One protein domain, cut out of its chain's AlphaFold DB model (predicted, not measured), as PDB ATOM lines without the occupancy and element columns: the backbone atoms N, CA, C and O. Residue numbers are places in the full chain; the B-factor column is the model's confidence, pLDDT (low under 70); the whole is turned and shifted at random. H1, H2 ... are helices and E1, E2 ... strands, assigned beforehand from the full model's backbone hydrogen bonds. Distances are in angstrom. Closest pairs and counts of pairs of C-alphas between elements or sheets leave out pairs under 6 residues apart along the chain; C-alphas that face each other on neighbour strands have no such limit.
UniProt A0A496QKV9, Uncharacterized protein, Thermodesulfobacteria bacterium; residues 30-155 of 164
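What this domain is: This is residues 30 to 155 of the 164 residues of an uncharacterized protein of Thermodesulfobacteria bacterium (UniProt A0A496QKV9). What does the domain look like? It is a small closed barrel of seven strands with two helices, H1 and H2, packed on the outside of its wall; H1 covers E1 and E2, and H2 covers E6. Residues 51 to 67 loop round the far side of the helices, while E3 and E7 have no helix over them. What is it made of, and how large is it? The printed part has 126 residues, with the elements E1 H1 E2 E3 E4 H2 E5 E6 E7 along the chain, a mixed class of helices and strands and a mixed barrel. It is compact, with a radius of gyration of the C-alphas of 13.4 A, and rounded, spanning 38 by 30 by 24 A.

How they stand to each other: How does the ring close? E1, residues 30 to 37, is antiparallel to E2, residues 68 to 73, with N 34 and O 70 at 2.8 A, and E2 is parallel to E5, residues 123 to 127, with N 71 and O 124 at 2.8 A. E5 and E6, residues 133 to 138, form an antiparallel hairpin with N 125 and O 134 at 2.8 A, and E6 is antiparallel to E4, residues 93 to 102, with N 98 and O 137 at 2.8 A. E4 and E3, residues 84 to 89, form another antiparallel hairpin with N 87 and O 95 at 2.8 A; E3 is antiparallel to E7, residues 149 to 154, with N 86 and O 153 at 2.8 A, and E7 to E1, with N 31 and O 150 at 2.9 A. Where are the helices? H1, residues 43 to 50, is on the barrel, outside it, at a height over the sheet of 9.6 A; it is over E2 and only just over E1, where 3 of its C-alphas fall, and the closest C-alphas of H1 and E2 are those of Leu 50 and Leu 70, 7.0 A apart. H2, residues 109 to 119, is also outside, at a height of 9.9 A over the sheet, over E6 and along it at 20 degrees on the local plane; their closest C-alphas, those of Glu 119 and Lys 137, are 7.3 A apart. How do the helices meet? H1 and H2 touch, their closest C-alphas being those of Ile 43 and Ala 113 at 6.3 A, at a steep tilt of 63 degrees, opposite ways; in both, every O i to N i+4 pair is within hydrogen-bond range.

Where its parts are: Where do the elements begin and end? E1 begins with C-alpha 30 at (-36.229, -6.768, -12.299), and E7 ends with C-alpha 154 at (-29.101, -14.514, -18.264). Which are long? E4 is 25.6 A from first to last C-alpha and bends by 53 degrees at residue 99; E1 is 20.4 A and bends by 53 degrees at residue 34; H2 is 15.2 A.

The domain as a whole: How far does it reach? The two C-alphas farthest apart are those of Glu 57 and Gly 91, at 40.6 A. Is it complete and confident? The printed part has no cut, its one long link is H1 to E2, its mean pLDDT is 93.0, and no printed residue is under 70.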
ATOM      1  N   LYS A  30     -36.285  -8.222 -12.393       93.88
ATOM      2  CA  LYS A  30     -36.229  -6.768 -12.299       93.88
ATOM      3  C   LYS A  30     -35.721  -6.388 -10.926       93.88
ATOM      4  O   LYS A  30     -36.025  -7.055  -9.943       93.88
ATOM      5  N   GLY A  31     -34.976  -5.301 -10.897       96.62
ATOM      6  CA  GLY A  31     -34.576  -4.628  -9.682       96.62
ATOM      7  C   GLY A  31     -34.619  -3.124  -9.869       96.62
ATOM      8  O   GLY A  31     -34.832  -2.615 -10.975       96.62
ATOM      9  N   LYS A  32     -34.434  -2.420  -8.766       97.75
ATOM     10  CA  LYS A  32     -34.355  -0.973  -8.694       97.75
ATOM     11  C   LYS A  32     -32.983  -0.589  -8.160       97.75
ATOM     12  O   LYS A  32     -32.489  -1.212  -7.223       97.75
ATOM     13  N   VAL A  33     -32.370   0.425  -8.761       98.00
ATOM     14  CA  VAL A  33     -31.123   0.997  -8.245       98.00
ATOM     15  C   VAL A  33     -31.424   1.633  -6.893       98.00
ATOM     16  O   VAL A  33     -32.181   2.602  -6.817       98.00
ATOM     17  N   ALA A  34     -30.873   1.055  -5.833       97.31
ATOM     18  CA  ALA A  34     -31.061   1.521  -4.465       97.31
ATOM     19  C   ALA A  34     -30.013   2.573  -4.093       97.31
ATOM     20  O   ALA A  34     -30.336   3.538  -3.407       97.31
ATOM     21  N   ALA A  35     -28.787   2.413  -4.590       97.44
ATOM     22  CA  ALA A  35     -27.697   3.344  -4.343       97.44
ATOM     23  C   ALA A  35     -26.650   3.278  -5.457       97.44
ATOM     24  O   ALA A  35     -26.516   2.270  -6.157       97.44
ATOM     25  N   VAL A  36     -25.914   4.376  -5.600       96.69
ATOM     26  CA  VAL A  36     -24.761   4.508  -6.488       96.69
ATOM     27  C   VAL A  36     -23.680   5.210  -5.690       96.69
ATOM     28  O   VAL A  36     -23.893   6.332  -5.232       96.69
ATOM     29  N   VAL A  37     -22.545   4.548  -5.521       95.25
ATOM     30  CA  VAL A  37     -21.373   5.096  -4.847       95.25
ATOM     31  C   VAL A  37     -20.327   5.391  -5.912       95.25
ATOM     32  O   VAL A  37     -20.053   4.552  -6.776       95.25
ATOM     33  N   LYS A  38     -19.817   6.619  -5.885       89.44
ATOM     34  CA  LYS A  38     -18.842   7.115  -6.852       89.44
ATOM     35  C   LYS A  38     -17.419   6.762  -6.427       89.44
ATOM     36  O   LYS A  38     -17.192   6.371  -5.280       89.44
ATOM     37  N   GLU A  39     -16.497   6.939  -7.362       89.81
ATOM     38  CA  GLU A  39     -15.063   6.715  -7.172       89.81
ATOM     39  C   GLU A  39     -14.473   7.411  -5.952       89.81
ATOM     40  O   GLU A  39     -15.053   8.343  -5.391       89.81
ATOM     41  N   ASP A  40     -13.325   6.890  -5.528       89.06
ATOM     42  CA  ASP A  40     -12.507   7.374  -4.416       89.06
ATOM     43  C   ASP A  40     -13.126   7.218  -3.016       89.06
ATOM     44  O   ASP A  40     -12.523   7.631  -2.021       89.06
ATOM     45  N   THR A  41     -14.280   6.553  -2.904       92.19
ATOM     46  CA  THR A  41     -14.879   6.192  -1.610       92.19
ATOM     47  C   THR A  41     -14.175   4.967  -1.020       92.19
ATOM     48  O   THR A  41     -13.866   4.016  -1.744       92.19
ATOM     49  N   GLU A  42     -13.928   4.957   0.291       94.75
ATOM     50  CA  GLU A  42     -13.331   3.802   0.969       94.75
ATOM     51  C   GLU A  42     -14.248   2.570   0.864       94.75
ATOM     52  O   GLU A  42     -15.456   2.664   1.084       94.75
ATOM     53  N   ILE A  43     -13.685   1.403   0.528       94.19
ATOM     54  CA  ILE A  43     -14.472   0.188   0.254       94.19
ATOM     55  C   ILE A  43     -15.300  -0.240   1.463       94.19
ATOM     56  O   ILE A  43     -16.489  -0.529   1.319       94.19
ATOM     57  N   CYS A  44     -14.693  -0.294   2.649       94.12
ATOM     58  CA  CYS A  44     -15.388  -0.764   3.838       94.12
ATOM     59  C   CYS A  44     -16.488   0.205   4.285       94.12
ATOM     60  O   CYS A  44     -17.550  -0.256   4.703       94.12
ATOM     61  N   GLU A  45     -16.283   1.521   4.174       92.38
ATOM     62  CA  GLU A  45     -17.342   2.507   4.440       92.38
ATOM     63  C   GLU A  45     -18.482   2.393   3.428       92.38
ATOM     64  O   GLU A  45     -19.639   2.257   3.825       92.38
ATOM     65  N   ALA A  46     -18.167   2.322   2.131       93.50
ATOM     66  CA  ALA A  46     -19.174   2.148   1.090       93.50
ATOM     67  C   ALA A  46     -20.020   0.886   1.327       93.50
ATOM     68  O   ALA A  46     -21.242   0.919   1.215       93.50
ATOM     69  N   LEU A  47     -19.395  -0.238   1.680       93.81
ATOM     70  CA  LEU A  47     -20.123  -1.477   1.942       93.81
ATOM     71  C   LEU A  47     -21.000  -1.405   3.196       93.81
ATOM     72  O   LEU A  47     -22.120  -1.917   3.152       93.81
ATOM     73  N   LYS A  48     -20.530  -0.762   4.272       91.31
ATOM     74  CA  LYS A  48     -21.324  -0.539   5.494       91.31
ATOM     75  C   LYS A  48     -22.586   0.277   5.216       91.31
ATOM     76  O   LYS A  48     -23.638  -0.039   5.760       91.31
ATOM     77  N   ASP A  49     -22.500   1.275   4.341       89.38
ATOM     78  CA  ASP A  49     -23.653   2.106   3.974       89.38
ATOM     79  C   ASP A  49     -24.638   1.380   3.042       89.38
ATOM     80  O   ASP A  49     -25.847   1.628   3.065       89.38
ATOM     81  N   LEU A  50     -24.134   0.484   2.190       91.62
ATOM     82  CA  LEU A  50     -24.939  -0.226   1.195       91.62
ATOM     83  C   LEU A  50     -25.654  -1.461   1.752       91.62
ATOM     84  O   LEU A  50     -26.712  -1.856   1.244       91.62
ATOM     85  N   LEU A  51     -25.058  -2.123   2.739       89.50
ATOM     86  CA  LEU A  51     -25.470  -3.443   3.196       89.50
ATOM     87  C   LEU A  51     -25.883  -3.400   4.661       89.50
ATOM     88  O   LEU A  51     -25.345  -2.622   5.437       89.50
ATOM     89  N   PRO A  52     -26.862  -4.226   5.059       82.88
ATOM     90  CA  PRO A  52     -27.294  -4.249   6.444       82.88
ATOM     91  C   PRO A  52     -26.152  -4.742   7.331       82.88
ATOM     92  O   PRO A  52     -25.473  -5.709   6.982       82.88
ATOM     93  N   ASP A  53     -26.012  -4.122   8.498       79.38
ATOM     94  CA  ASP A  53     -25.142  -4.635   9.545       79.38
ATOM     95  C   ASP A  53     -25.650  -6.008  10.012       79.38
ATOM     96  O   ASP A  53     -26.835  -6.194  10.312       79.38
ATOM     97  N   ARG A  54     -24.743  -6.982  10.025       78.62
ATOM     98  CA  ARG A  54     -24.997  -8.363  10.447       78.62
ATOM     99  C   ARG A  54     -24.429  -8.662  11.838       78.62
ATOM    100  O   ARG A  54     -24.546  -9.794  12.294       78.62
ATOM    101  N   GLY A  55     -23.859  -7.665  12.522       75.56
ATOM    102  CA  GLY A  55     -23.165  -7.851  13.798       75.56
ATOM    103  C   GLY A  55     -21.830  -8.583  13.642       75.56
ATOM    104  O   GLY A  55     -21.398  -9.275  14.561       75.56
ATOM    105  N   GLU A  56     -21.221  -8.477  12.461       81.12
ATOM    106  CA  GLU A  56     -19.923  -9.065  12.124       81.12
ATOM    107  C   GLU A  56     -18.766  -8.180  12.617       81.12
ATOM    108  O   GLU A  56     -18.960  -7.040  13.046       81.12
ATOM    109  N   GLU A  57     -17.539  -8.700  12.538       85.88
ATOM    110  CA  GLU A  57     -16.347  -7.887  12.767       85.88
ATOM    111  C   GLU A  57     -16.274  -6.713  11.770       85.88
ATOM    112  O   GLU A  57     -16.743  -6.823  10.629       85.88
ATOM    113  N   PRO A  58     -15.688  -5.568  12.170       87.62
ATOM    114  CA  PRO A  58     -15.501  -4.444  11.266       87.62
ATOM    115  C   PRO A  58     -14.723  -4.854  10.011       87.62
ATOM    116  O   PRO A  58     -13.734  -5.575  10.080       87.62
ATOM    117  N   CYS A  59     -15.143  -4.341   8.856       92.06
ATOM    118  CA  CYS A  59     -14.371  -4.485   7.627       92.06
ATOM    119  C   CYS A  59     -13.025  -3.741   7.748       92.06
ATOM    120  O   CYS A  59     -13.005  -2.579   8.161       92.06
ATOM    121  N   GLU A  60     -11.929  -4.408   7.378       93.69
ATOM    122  CA  GLU A  60     -10.540  -3.925   7.501       93.69
ATOM    123  C   GLU A  60      -9.801  -3.853   6.151       93.69
ATOM    124  O   GLU A  60      -8.610  -3.523   6.083       93.69
ATOM    125  N   VAL A  61     -10.486  -4.178   5.052       93.56
ATOM    126  CA  VAL A  61      -9.911  -4.148   3.706       93.56
ATOM    127  C   VAL A  61      -9.599  -2.715   3.292       93.56
ATOM    128  O   VAL A  61     -10.480  -1.879   3.119       93.56
ATOM    129  N   LYS A  62      -8.315  -2.450   3.052       92.44
ATOM    130  CA  LYS A  62      -7.850  -1.160   2.541       92.44
ATOM    131  C   LYS A  62      -8.046  -1.081   1.032       92.44
ATOM    132  O   LYS A  62      -7.589  -1.956   0.300       92.44
ATOM    133  N   GLY A  63      -8.651   0.006   0.570       89.94
ATOM    134  CA  GLY A  63      -8.819   0.298  -0.849       89.94
ATOM    135  C   GLY A  63      -9.929   1.310  -1.095       89.94
ATOM    136  O   GLY A  63     -10.661   1.682  -0.176       89.94
ATOM    137  N   GLN A  64     -10.057   1.735  -2.347       91.31
ATOM    138  CA  GLN A  64     -11.137   2.603  -2.811       91.31
ATOM    139  C   GLN A  64     -11.964   1.879  -3.870       91.31
ATOM    140  O   GLN A  64     -11.428   1.086  -4.648       91.31
ATOM    141  N   ILE A  65     -13.269   2.141  -3.902       89.31
ATOM    142  CA  ILE A  65     -14.119   1.684  -5.004       89.31
ATOM    143  C   ILE A  65     -13.908   2.565  -6.242       89.31
ATOM    144  O   ILE A  65     -13.657   3.761  -6.125       89.31
ATOM    145  N   SER A  66     -14.071   1.988  -7.436       85.25
ATOM    146  CA  SER A  66     -14.164   2.770  -8.678       85.25
ATOM    147  C   SER A  66     -15.581   3.303  -8.873       85.25
ATOM    148  O   SER A  66     -15.838   4.465  -8.686       85.25
ATOM    149  N   ASN A  67     -16.567   2.481  -9.197       93.06
ATOM    150  CA  ASN A  67     -17.965   2.910  -9.198       93.06
ATOM    151  C   ASN A  67     -18.788   1.694  -8.817       93.06
ATOM    152  O   ASN A  67     -18.596   0.620  -9.394       93.06
ATOM    153  N   LEU A  68     -19.675   1.849  -7.840       96.75
ATOM    154  CA  LEU A  68     -20.423   0.733  -7.283       96.75
ATOM    155  C   LEU A  68     -21.915   1.021  -7.296       96.75
ATOM    156  O   LEU A  68     -22.388   2.007  -6.734       96.75
ATOM    157  N   VAL A  69     -22.671   0.129  -7.922       97.81
ATOM    158  CA  VAL A  69     -24.129   0.229  -8.000       97.81
ATOM    159  C   VAL A  69     -24.759  -0.867  -7.157       97.81
ATOM    160  O   VAL A  69     -24.511  -2.047  -7.391       97.81
ATOM    161  N   LEU A  70     -25.632  -0.491  -6.224       97.94
ATOM    162  CA  LEU A  70     -26.486  -1.435  -5.512       97.94
ATOM    163  C   LEU A  70     -27.852  -1.507  -6.189       97.94
ATOM    164  O   LEU A  70     -28.574  -0.512  -6.288       97.94
ATOM    165  N   ILE A  71     -28.240  -2.709  -6.598       98.19
ATOM    166  CA  ILE A  71     -29.567  -3.010  -7.131       98.19
ATOM    167  C   ILE A  71     -30.282  -3.933  -6.153       98.19
ATOM    168  O   ILE A  71     -29.745  -4.969  -5.772       98.19
ATOM    169  N   GLN A  72     -31.510  -3.582  -5.785       97.25
ATOM    170  CA  GLN A  72     -32.407  -4.459  -5.035       97.25
ATOM    171  C   GLN A  72     -33.472  -5.011  -5.972       97.25
ATOM    172  O   GLN A  72     -34.092  -4.259  -6.724       97.25
ATOM    173  N   GLY A  73     -33.658  -6.326  -5.986       95.62
ATOM    174  CA  GLY A  73     -34.691  -6.940  -6.810       95.62
ATOM    175  C   GLY A  73     -34.679  -8.452  -6.748       95.62
ATOM    176  O   GLY A  73     -34.066  -9.052  -5.871       95.62
ATOM    177  N   THR A  74     -35.324  -9.086  -7.722       93.44
ATOM    178  CA  THR A  74     -35.333 -10.545  -7.828       93.44
ATOM    179  C   THR A  74     -34.150 -11.050  -8.648       93.44
ATOM    180  O   THR A  74     -33.678 -10.373  -9.565       93.44
ATOM    181  N   LEU A  75     -33.681 -12.261  -8.343       91.50
ATOM    182  CA  LEU A  75     -32.654 -12.960  -9.114       91.50
ATOM    183  C   LEU A  75     -33.186 -14.254  -9.750       91.50
ATOM    184  O   LEU A  75     -34.150 -14.851  -9.263       91.50
ATOM    185  N   PRO A  76     -32.574 -14.724 -10.853       88.62
ATOM    186  CA  PRO A  76     -32.877 -16.034 -11.411       88.62
ATOM    187  C   PRO A  76     -32.551 -17.134 -10.397       88.62
ATOM    188  O   PRO A  76     -31.558 -17.047  -9.685       88.62
ATOM    189  N   LYS A  77     -33.339 -18.218 -10.388       83.06
ATOM    190  CA  LYS A  77     -33.133 -19.352  -9.461       83.06
ATOM    191  C   LYS A  77     -31.756 -20.010  -9.570       83.06
ATOM    192  O   LYS A  77     -31.337 -20.682  -8.638       83.06
ATOM    193  N   LYS A  78     -31.125 -19.917 -10.739       84.94
ATOM    194  CA  LYS A  78     -29.802 -20.473 -11.006       84.94
ATOM    195  C   LYS A  78     -28.975 -19.409 -11.706       84.94
ATOM    196  O   LYS A  78     -29.346 -18.968 -12.796       84.94
ATOM    197  N   LEU A  79     -27.897 -19.020 -11.046       89.75
ATOM    198  CA  LEU A  79     -26.802 -18.241 -11.590       89.75
ATOM    199  C   LEU A  79     -25.519 -19.025 -11.332       89.75
ATOM    200  O   LEU A  79     -25.410 -19.698 -10.310       89.75
ATOM    201  N   GLU A  80     -24.579 -18.949 -12.261       91.31
ATOM    202  CA  GLU A  80     -23.284 -19.625 -12.164       91.31
ATOM    203  C   GLU A  80     -22.153 -18.589 -12.232       91.31
ATOM    204  O   GLU A  80     -22.353 -17.523 -12.829       91.31
ATOM    205  N   PRO A  81     -20.975 -18.866 -11.646       92.19
ATOM    206  CA  PRO A  81     -19.799 -18.022 -11.836       92.19
ATOM    207  C   PRO A  81     -19.468 -17.865 -13.324       92.19
ATOM    208  O   PRO A  81     -19.746 -18.755 -14.126       92.19
ATOM    209  N   GLU A  82     -18.903 -16.720 -13.707       93.75
ATOM    210  CA  GLU A  82     -18.581 -16.332 -15.091       93.75
ATOM    211  C   GLU A  82     -19.777 -16.234 -16.050       93.75
ATOM    212  O   GLU A  82     -19.628 -15.906 -17.236       93.75
ATOM    213  N   GLN A  83     -20.996 -16.471 -15.563       92.75
ATOM    214  CA  GLN A  83     -22.171 -16.445 -16.408       92.75
ATOM    215  C   GLN A  83     -22.429 -15.031 -16.928       92.75
ATOM    216  O   GLN A  83     -22.493 -14.055 -16.181       92.75
ATOM    217  N   SER A  84     -22.612 -14.926 -18.245       94.75
ATOM    218  CA  SER A  84     -22.896 -13.654 -18.901       94.75
ATOM    219  C   SER A  84     -24.329 -13.193 -18.636       94.75
ATOM    220  O   SER A  84     -25.304 -13.910 -18.886       94.75
ATOM    221  N   ILE A  85     -24.453 -11.944 -18.217       94.56
ATOM    222  CA  ILE A  85     -25.690 -11.258 -17.881       94.56
ATOM    223  C   ILE A  85     -25.879 -10.061 -18.811       94.56
ATOM    224  O   ILE A  85     -24.944  -9.338 -19.142       94.56
ATOM    225  N   ILE A  86     -27.120  -9.847 -19.235       95.44
ATOM    226  CA  ILE A  86     -27.554  -8.646 -19.938       95.44
ATOM    227  C   ILE A  86     -28.387  -7.823 -18.964       95.44
ATOM    228  O   ILE A  86     -29.479  -8.241 -18.567       95.44
ATOM    229  N   LEU A  87     -27.892  -6.639 -18.633       96.38
ATOM    230  CA  LEU A  87     -28.614  -5.624 -17.883       96.38
ATOM    231  C   LEU A  87     -29.283  -4.666 -18.867       96.38
ATOM    232  O   LEU A  87     -28.700  -4.288 -19.882       96.38
ATOM    233  N   LYS A  88     -30.527  -4.279 -18.601       96.06
ATOM    234  CA  LYS A  88     -31.253  -3.302 -19.417       96.06
ATOM    235  C   LYS A  88     -31.864  -2.231 -18.534       96.06
ATOM    236  O   LYS A  88     -32.683  -2.551 -17.677       96.06
ATOM    237  N   VAL A  89     -31.545  -0.979 -18.835       95.69
ATOM    238  CA  VAL A  89     -32.124   0.201 -18.186       95.69
ATOM    239  C   VAL A  89     -32.866   1.011 -19.242       95.69
ATOM    240  O   VAL A  89     -32.417   1.146 -20.387       95.69
ATOM    241  N   LYS A  90     -34.060   1.501 -18.904       90.81
ATOM    242  CA  LYS A  90     -34.842   2.328 -19.831       90.81
ATOM    243  C   LYS A  90     -34.070   3.628 -20.094       90.81
ATOM    244  O   LYS A  90     -33.640   4.275 -19.159       90.81
ATOM    245  N   GLY A  91     -33.888   3.995 -21.362       91.38
ATOM    246  CA  GLY A  91     -33.153   5.209 -21.749       91.38
ATOM    247  C   GLY A  91     -31.639   5.029 -21.905       91.38
ATOM    248  O   GLY A  91     -31.071   5.664 -22.781       91.38
ATOM    249  N   MET A  92     -31.002   4.111 -21.167       94.06
ATOM    250  CA  MET A  92     -29.553   3.850 -21.295       94.06
ATOM    251  C   MET A  92     -29.213   2.651 -22.193       94.06
ATOM    252  O   MET A  92     -28.081   2.498 -22.639       94.06
ATOM    253  N   GLY A  93     -30.184   1.779 -22.473       92.88
ATOM    254  CA  GLY A  93     -29.985   0.639 -23.367       92.88
ATOM    255  C   GLY A  93     -29.582  -0.642 -22.637       92.88
ATOM    256  O   GLY A  93     -30.172  -0.985 -21.610       92.88
ATOM    257  N   LYS A  94     -28.672  -1.416 -23.240       95.25
ATOM    258  CA  LYS A  94     -28.247  -2.739 -22.757       95.25
ATOM    259  C   LYS A  94     -26.768  -2.718 -22.389       95.25
ATOM    260  O   LYS A  94     -25.963  -2.219 -23.166       95.25
ATOM    261  N   PHE A  95     -26.439  -3.362 -21.279       96.38
ATOM    262  CA  PHE A  95     -25.085  -3.521 -20.769       96.38
ATOM    263  C   PHE A  95     -24.802  -5.002 -20.564       96.38
ATOM    264  O   PHE A  95     -25.681  -5.762 -20.149       96.38
ATOM    265  N   MET A  96     -23.586  -5.408 -20.895       97.00
ATOM    266  CA  MET A  96     -23.097  -6.749 -20.618       97.00
ATOM    267  C   MET A  96     -22.384  -6.739 -19.271       97.00
ATOM    268  O   MET A  96     -21.639  -5.809 -18.965       97.00
ATOM    269  N   ALA A  97     -22.621  -7.774 -18.481       97.12
ATOM    270  CA  ALA A  97     -21.918  -8.021 -17.239       97.12
ATOM    271  C   ALA A  97     -21.660  -9.519 -17.080       97.12
ATOM    272  O   ALA A  97     -22.257 -10.342 -17.779       97.12
ATOM    273  N   LYS A  98     -20.796  -9.876 -16.143       97.00
ATOM    274  CA  LYS A  98     -20.554 -11.255 -15.734       97.00
ATOM    275  C   LYS A  98     -20.751 -11.408 -14.244       97.00
ATOM    276  O   LYS A  98     -20.466 -10.478 -13.496       97.00
ATOM    277  N   VAL A  99     -21.211 -12.579 -13.830       96.50
ATOM    278  CA  VAL A  99     -21.216 -12.950 -12.418       96.50
ATOM    279  C   VAL A  99     -19.800 -13.299 -11.985       96.50
ATOM    280  O   VAL A  99     -19.186 -14.163 -12.602       96.50
ATOM    281  N   VAL A 100     -19.297 -12.642 -10.943       96.88
ATOM    282  CA  VAL A 100     -17.925 -12.858 -10.455       96.88
ATOM    283  C   VAL A 100     -17.868 -13.354  -9.014       96.88
ATOM    284  O   VAL A 100     -16.908 -14.016  -8.639       96.88
ATOM    285  N   PHE A 101     -18.902 -13.098  -8.209       95.69
ATOM    286  CA  PHE A 101     -18.942 -13.559  -6.823       95.69
ATOM    287  C   PHE A 101     -20.382 -13.699  -6.310       95.69
ATOM    288  O   PHE A 101     -21.293 -13.007  -6.774       95.69
ATOM    289  N   PHE A 102     -20.575 -14.598  -5.344       94.50
ATOM    290  CA  PHE A 102     -21.839 -14.865  -4.663       94.50
ATOM    291  C   PHE A 102     -21.622 -14.812  -3.158       94.50
ATOM    292  O   PHE A 102     -20.631 -15.344  -2.673       94.50
ATOM    293  N   THR A 103     -22.568 -14.237  -2.419       90.38
ATOM    294  CA  THR A 103     -22.548 -14.369  -0.959       90.38
ATOM    295  C   THR A 103     -23.077 -15.730  -0.539       90.38
ATOM    296  O   THR A 103     -24.186 -16.104  -0.911       90.38
ATOM    297  N   GLU A 104     -22.348 -16.414   0.314       87.62
ATOM    298  CA  GLU A 104     -22.810 -17.561   1.082       87.62
ATOM    299  C   GLU A 104     -23.339 -17.108   2.456       87.62
ATOM    300  O   GLU A 104     -23.383 -15.912   2.768       87.62
ATOM    301  N   SER A 105     -23.824 -18.050   3.267       83.75
ATOM    302  CA  SER A 105     -24.411 -17.746   4.582       83.75
ATOM    303  C   SER A 105     -23.417 -17.139   5.573       83.75
ATOM    304  O   SER A 105     -23.834 -16.425   6.478       83.75
ATOM    305  N   ASP A 106     -22.135 -17.437   5.405       86.19
ATOM    306  CA  ASP A 106     -21.006 -17.016   6.234       86.19
ATOM    307  C   ASP A 106     -20.159 -15.912   5.580       86.19
ATOM    308  O   ASP A 106     -19.157 -15.494   6.151       86.19
ATOM    309  N   THR A 107     -20.553 -15.419   4.400       89.94
ATOM    310  CA  THR A 107     -19.826 -14.340   3.724       89.94
ATOM    311  C   THR A 107     -19.890 -13.053   4.528       89.94
ATOM    312  O   THR A 107     -20.977 -12.503   4.738       89.94
ATOM    313  N   THR A 108     -18.707 -12.554   4.876       91.69
ATOM    314  CA  THR A 108     -18.523 -11.334   5.653       91.69
ATOM    315  C   THR A 108     -18.410 -10.085   4.777       91.69
ATOM    316  O   THR A 108     -18.210 -10.156   3.556       91.69
ATOM    317  N   LEU A 109     -18.469  -8.899   5.397       92.38
ATOM    318  CA  LEU A 109     -18.113  -7.647   4.711       92.38
ATOM    319  C   LEU A 109     -16.676  -7.657   4.159       92.38
ATOM    320  O   LEU A 109     -16.449  -7.126   3.071       92.38
ATOM    321  N   ASN A 110     -15.723  -8.280   4.864       93.75
ATOM    322  CA  ASN A 110     -14.340  -8.410   4.396       93.75
ATOM    323  C   ASN A 110     -14.255  -9.255   3.121       93.75
ATOM    324  O   ASN A 110     -13.581  -8.856   2.173       93.75
ATOM    325  N   ASP A 111     -14.978 -10.372   3.052       93.69
ATOM    326  CA  ASP A 111     -14.996 -11.230   1.861       93.69
ATOM    327  C   ASP A 111     -15.542 -10.486   0.640       93.69
ATOM    328  O   ASP A 111     -14.977 -10.550  -0.452       93.69
ATOM    329  N   MET A 112     -16.613  -9.712   0.832       93.69
ATOM    330  CA  MET A 112     -17.189  -8.877  -0.222       93.69
ATOM    331  C   MET A 112     -16.256  -7.745  -0.653       93.69
ATOM    332  O   MET A 112     -16.130  -7.481  -1.850       93.69
ATOM    333  N   ALA A 113     -15.575  -7.095   0.292       94.62
ATOM    334  CA  ALA A 113     -14.579  -6.073  -0.002       94.62
ATOM    335  C   ALA A 113     -13.397  -6.647  -0.797       94.62
ATOM    336  O   ALA A 113     -13.001  -6.079  -1.815       94.62
ATOM    337  N   LEU A 114     -12.873  -7.807  -0.390       94.94
ATOM    338  CA  LEU A 114     -11.818  -8.515  -1.115       94.94
ATOM    339  C   LEU A 114     -12.273  -8.912  -2.524       94.94
ATOM    340  O   LEU A 114     -11.521  -8.724  -3.481       94.94
ATOM    341  N   ALA A 115     -13.501  -9.416  -2.671       94.25
ATOM    342  CA  ALA A 115     -14.068  -9.775  -3.967       94.25
ATOM    343  C   ALA A 115     -14.227  -8.556  -4.889       94.25
ATOM    344  O   ALA A 115     -13.906  -8.646  -6.074       94.25
ATOM    345  N   LEU A 116     -14.662  -7.407  -4.359       94.69
ATOM    346  CA  LEU A 116     -14.750  -6.156  -5.119       94.69
ATOM    347  C   LEU A 116     -13.399  -5.742  -5.701       94.69
ATOM    348  O   LEU A 116     -13.329  -5.438  -6.891       94.69
ATOM    349  N   VAL A 117     -12.342  -5.771  -4.885       92.62
ATOM    350  CA  VAL A 117     -10.982  -5.422  -5.324       92.62
ATOM    351  C   VAL A 117     -10.466  -6.428  -6.345       92.62
ATOM    352  O   VAL A 117      -9.990  -6.047  -7.410       92.62
ATOM    353  N   LYS A 118     -10.550  -7.719  -6.020       93.69
ATOM    354  CA  LYS A 118      -9.920  -8.783  -6.804       93.69
ATOM    355  C   LYS A 118     -10.596  -8.990  -8.155       93.69
ATOM    356  O   LYS A 118      -9.914  -9.179  -9.157       93.69
ATOM    357  N   GLU A 119     -11.923  -8.991  -8.173       93.56
ATOM    358  CA  GLU A 119     -12.697  -9.286  -9.377       93.56
ATOM    359  C   GLU A 119     -13.060  -8.011 -10.162       93.56
ATOM    360  O   GLU A 119     -13.605  -8.095 -11.265       93.56
ATOM    361  N   GLU A 120     -12.735  -6.828  -9.622       92.00
ATOM    362  CA  GLU A 120     -13.128  -5.513 -10.149       92.00
ATOM    363  C   GLU A 120     -14.653  -5.423 -10.343       92.00
ATOM    364  O   GLU A 120     -15.168  -5.012 -11.389       92.00
ATOM    365  N   GLY A 121     -15.397  -5.896  -9.343       92.06
ATOM    366  CA  GLY A 121     -16.854  -5.866  -9.361       92.06
ATOM    367  C   GLY A 121     -17.385  -4.434  -9.284       92.06
ATOM    368  O   GLY A 121     -16.882  -3.616  -8.521       92.06
ATOM    369  N   SER A 122     -18.429  -4.132 -10.055       95.62
ATOM    370  CA  SER A 122     -19.003  -2.779 -10.145       95.62
ATOM    371  C   SER A 122     -20.496  -2.717  -9.827       95.62
ATOM    372  O   SER A 122     -21.092  -1.640  -9.773       95.62
ATOM    373  N   ILE A 123     -21.137  -3.868  -9.599       98.00
ATOM    374  CA  ILE A 123     -22.570  -3.948  -9.311       98.00
ATOM    375  C   ILE A 123     -22.825  -5.021  -8.255       98.00
ATOM    376  O   ILE A 123     -22.542  -6.192  -8.492       98.00
ATOM    377  N   ILE A 124     -23.441  -4.644  -7.139       97.75
ATOM    378  CA  ILE A 124     -24.008  -5.581  -6.166       97.75
ATOM    379  C   ILE A 124     -25.500  -5.705  -6.457       97.75
ATOM    380  O   ILE A 124     -26.252  -4.735  -6.363       97.75
ATOM    381  N   TRP A 125     -25.952  -6.909  -6.794       97.75
ATOM    382  CA  TRP A 125     -27.372  -7.217  -6.903       97.75
ATOM    383  C   TRP A 125     -27.827  -7.994  -5.675       97.75
ATOM    384  O   TRP A 125     -27.501  -9.170  -5.524       97.75
ATOM    385  N   ARG A 126     -28.619  -7.354  -4.816       96.12
ATOM    386  CA  ARG A 126     -29.186  -7.952  -3.609       96.12
ATOM    387  C   ARG A 126     -30.581  -8.503  -3.883       96.12
ATOM    388  O   ARG A 126     -31.479  -7.777  -4.313       96.12
ATOM    389  N   ASN A 127     -30.761  -9.789  -3.613       94.56
ATOM    390  CA  ASN A 127     -32.036 -10.473  -3.719       94.56
ATOM    391  C   ASN A 127     -32.970 -10.035  -2.588       94.56
ATOM    392  O   ASN A 127     -32.644 -10.183  -1.411       94.56
ATOM    393  N   GLU A 128     -34.158  -9.546  -2.929       92.31
ATOM    394  CA  GLU A 128     -35.140  -9.093  -1.932       92.31
ATOM    395  C   GLU A 128     -35.697 -10.239  -1.077       92.31
ATOM    396  O   GLU A 128     -36.143 -10.014   0.044       92.31
ATOM    397  N   LYS A 129     -35.684 -11.473  -1.596       88.81
ATOM    398  CA  LYS A 129     -36.325 -12.616  -0.937       88.81
ATOM    399  C   LYS A 129     -35.559 -13.117   0.292       88.81
ATOM    400  O   LYS A 129     -36.180 -13.481   1.284       88.81
ATOM    401  N   ASP A 130     -34.241 -13.215   0.188       88.56
ATOM    402  CA  ASP A 130     -33.376 -13.888   1.167       88.56
ATOM    403  C   ASP A 130     -32.107 -13.082   1.495       88.56
ATOM    404  O   ASP A 130     -31.299 -13.509   2.309       88.56
ATOM    405  N   GLY A 131     -31.931 -11.900   0.894       89.19
ATOM    406  CA  GLY A 131     -30.771 -11.044   1.128       89.19
ATOM    407  C   GLY A 131     -29.480 -11.518   0.459       89.19
ATOM    408  O   GLY A 131     -28.462 -10.842   0.613       89.19
ATOM    409  N   PHE A 132     -29.522 -12.619  -0.298       91.81
ATOM    410  CA  PHE A 132     -28.401 -13.120  -1.089       91.81
ATOM    411  C   PHE A 132     -27.921 -12.057  -2.077       91.81
ATOM    412  O   PHE A 132     -28.728 -11.471  -2.801       91.81
ATOM    413  N   CYS A 133     -26.618 -11.808  -2.127       94.81
ATOM    414  CA  CYS A 133     -26.029 -10.851  -3.049       94.81
ATOM    415  C   CYS A 133     -25.205 -11.553  -4.129       94.81
ATOM    416  O   CYS A 133     -24.528 -12.553  -3.891       94.81
ATOM    417  N   VAL A 134     -25.250 -10.979  -5.327       96.44
ATOM    418  CA  VAL A 134     -24.396 -11.348  -6.455       96.44
ATOM    419  C   VAL A 134     -23.565 -10.139  -6.823       96.44
ATOM    420  O   VAL A 134     -24.118  -9.060  -7.053       96.44
ATOM    421  N   LEU A 135     -22.258 -10.327  -6.931       97.31
ATOM    422  CA  LEU A 135     -21.371  -9.329  -7.498       97.31
ATOM    423  C   LEU A 135     -21.259  -9.547  -9.003       97.31
ATOM    424  O   LEU A 135     -20.967 -10.655  -9.473       97.31
ATOM    425  N   LEU A 136     -21.479  -8.477  -9.760       97.69
ATOM    426  CA  LEU A 136     -21.319  -8.464 -11.203       97.69
ATOM    427  C   LEU A 136     -20.186  -7.524 -11.610       97.69
ATOM    428  O   LEU A 136     -20.080  -6.397 -11.118       97.69
ATOM    429  N   LYS A 137     -19.397  -7.970 -12.584       97.19
ATOM    430  CA  LYS A 137     -18.438  -7.142 -13.315       97.19
ATOM    431  C   LYS A 137     -19.063  -6.692 -14.627       97.19
ATOM    432  O   LYS A 137     -19.334  -7.523 -15.496       97.19
ATOM    433  N   ALA A 138     -19.325  -5.398 -14.773       96.56
ATOM    434  CA  ALA A 138     -19.788  -4.838 -16.040       96.56
ATOM    435  C   ALA A 138     -18.634  -4.739 -17.057       96.56
ATOM    436  O   ALA A 138     -17.527  -4.353 -16.703       96.56
ATOM    437  N   GLU A 139     -18.888  -5.058 -18.331       96.00
ATOM    438  CA  GLU A 139     -17.872  -4.944 -19.401       96.00
ATOM    439  C   GLU A 139     -17.538  -3.486 -19.758       96.00
ATOM    440  O   GLU A 139     -16.526  -3.203 -20.395       96.00
ATOM    441  N   LYS A 140     -18.432  -2.562 -19.406       94.06
ATOM    442  CA  LYS A 140     -18.301  -1.117 -19.589       94.06
ATOM    443  C   LYS A 140     -18.869  -0.423 -18.363       94.06
ATOM    444  O   LYS A 140     -19.633  -1.035 -17.618       94.06
ATOM    445  N   GLU A 141     -18.551   0.857 -18.209       94.00
ATOM    446  CA  GLU A 141     -19.117   1.679 -17.145       94.00
ATOM    447  C   GLU A 141     -20.652   1.585 -17.123       94.00
ATOM    448  O   GLU A 141     -21.332   1.732 -18.144       94.00
ATOM    449  N   PHE A 142     -21.182   1.302 -15.935       94.94
ATOM    450  CA  PHE A 142     -22.603   1.147 -15.672       94.94
ATOM    451  C   PHE A 142     -22.990   2.054 -14.503       94.94
ATOM    452  O   PHE A 142     -22.815   1.691 -13.346       94.94
ATOM    453  N   LEU A 143     -23.512   3.240 -14.821       95.06
ATOM    454  CA  LEU A 143     -23.866   4.288 -13.856       95.06
ATOM    455  C   LEU A 143     -25.311   4.780 -14.071       95.06
ATOM    456  O   LEU A 143     -25.527   5.879 -14.583       95.06
ATOM    457  N   PRO A 144     -26.328   3.955 -13.764       96.69
ATOM    458  CA  PRO A 144     -27.718   4.401 -13.761       96.69
ATOM    459  C   PRO A 144     -27.993   5.384 -12.616       96.69
ATOM    460  O   PRO A 144     -27.191   5.530 -11.698       96.69
ATOM    461  N   SER A 145     -29.149   6.044 -12.641       97.00
ATOM    462  CA  SER A 145     -29.585   6.907 -11.541       97.00
ATOM    463  C   SER A 145     -30.258   6.102 -10.431       97.00
ATOM    464  O   SER A 145     -30.896   5.075 -10.679       97.00
ATOM    465  N   VAL A 146     -30.172   6.593  -9.190       97.56
ATOM    466  CA  VAL A 146     -30.946   6.030  -8.074       97.56
ATOM    467  C   VAL A 146     -32.431   6.039  -8.432       97.56
ATOM    468  O   VAL A 146     -32.985   7.041  -8.879       97.56
ATOM    469  N   GLY A 147     -33.076   4.894  -8.240       97.12
ATOM    470  CA  GLY A 147     -34.475   4.674  -8.565       97.12
ATOM    471  C   GLY A 147     -34.751   4.111  -9.959       97.12
ATOM    472  O   GLY A 147     -35.887   3.690 -10.201       97.12
ATOM    473  N   ASP A 148     -33.748   4.027 -10.837       97.75
ATOM    474  CA  ASP A 148     -33.905   3.410 -12.152       97.75
ATOM    475  C   ASP A 148     -34.279   1.931 -12.044       97.75
ATOM    476  O   ASP A 148     -33.788   1.187 -11.191       97.75
ATOM    477  N   VAL A 149     -35.147   1.485 -12.954       97.12
ATOM    478  CA  VAL A 149     -35.524   0.074 -13.069       97.12
ATOM    479  C   VAL A 149     -34.545  -0.637 -13.994       97.12
ATOM    480  O   VAL A 149     -34.455  -0.330 -15.188       97.12
ATOM    481  N   VAL A 150     -33.879  -1.652 -13.452       97.44
ATOM    482  CA  VAL A 150     -32.926  -2.501 -14.163       97.44
ATOM    483  C   VAL A 150     -33.559  -3.863 -14.402       97.44
ATOM    484  O   VAL A 150     -34.048  -4.515 -13.485       97.44
ATOM    485  N   SER A 151     -33.574  -4.312 -15.654       95.50
ATOM    486  CA  SER A 151     -33.951  -5.688 -15.995       95.50
ATOM    487  C   SER A 151     -32.699  -6.541 -16.157       95.50
ATOM    488  O   SER A 151     -31.781  -6.131 -16.864       95.50
ATOM    489  N   LEU A 152     -32.703  -7.741 -15.589       94.56
ATOM    490  CA  LEU A 152     -31.630  -8.721 -15.696       94.56
ATOM    491  C   LEU A 152     -32.078  -9.903 -16.559       94.56
ATOM    492  O   LEU A 152     -33.159 -10.473 -16.375       94.56
ATOM    493  N   LYS A 153     -31.229 -10.284 -17.515       92.25
ATOM    494  CA  LYS A 153     -31.409 -11.476 -18.348       92.25
ATOM    495  C   LYS A 153     -30.117 -12.280 -18.416       92.25
ATOM    496  O   LYS A 153     -29.092 -11.769 -18.850       92.25
ATOM    497  N   VAL A 154     -30.203 -13.563 -18.087       90.81
ATOM    498  CA  VAL A 154     -29.101 -14.514 -18.264       90.81
ATOM    499  C   VAL A 154     -28.922 -14.833 -19.748       90.81
ATOM    500  O   VAL A 154     -29.891 -15.146 -20.452       90.81
ATOM    501  N   LYS A 155     -27.688 -14.746 -20.244       85.94
ATOM    502  CA  LYS A 155     -27.334 -15.163 -21.599       85.94
ATOM    503  C   LYS A 155     -26.965 -16.644 -21.566       85.94
ATOM    504  O   LYS A 155     -25.837 -17.009 -21.268       85.94
TER     505      LYS A 155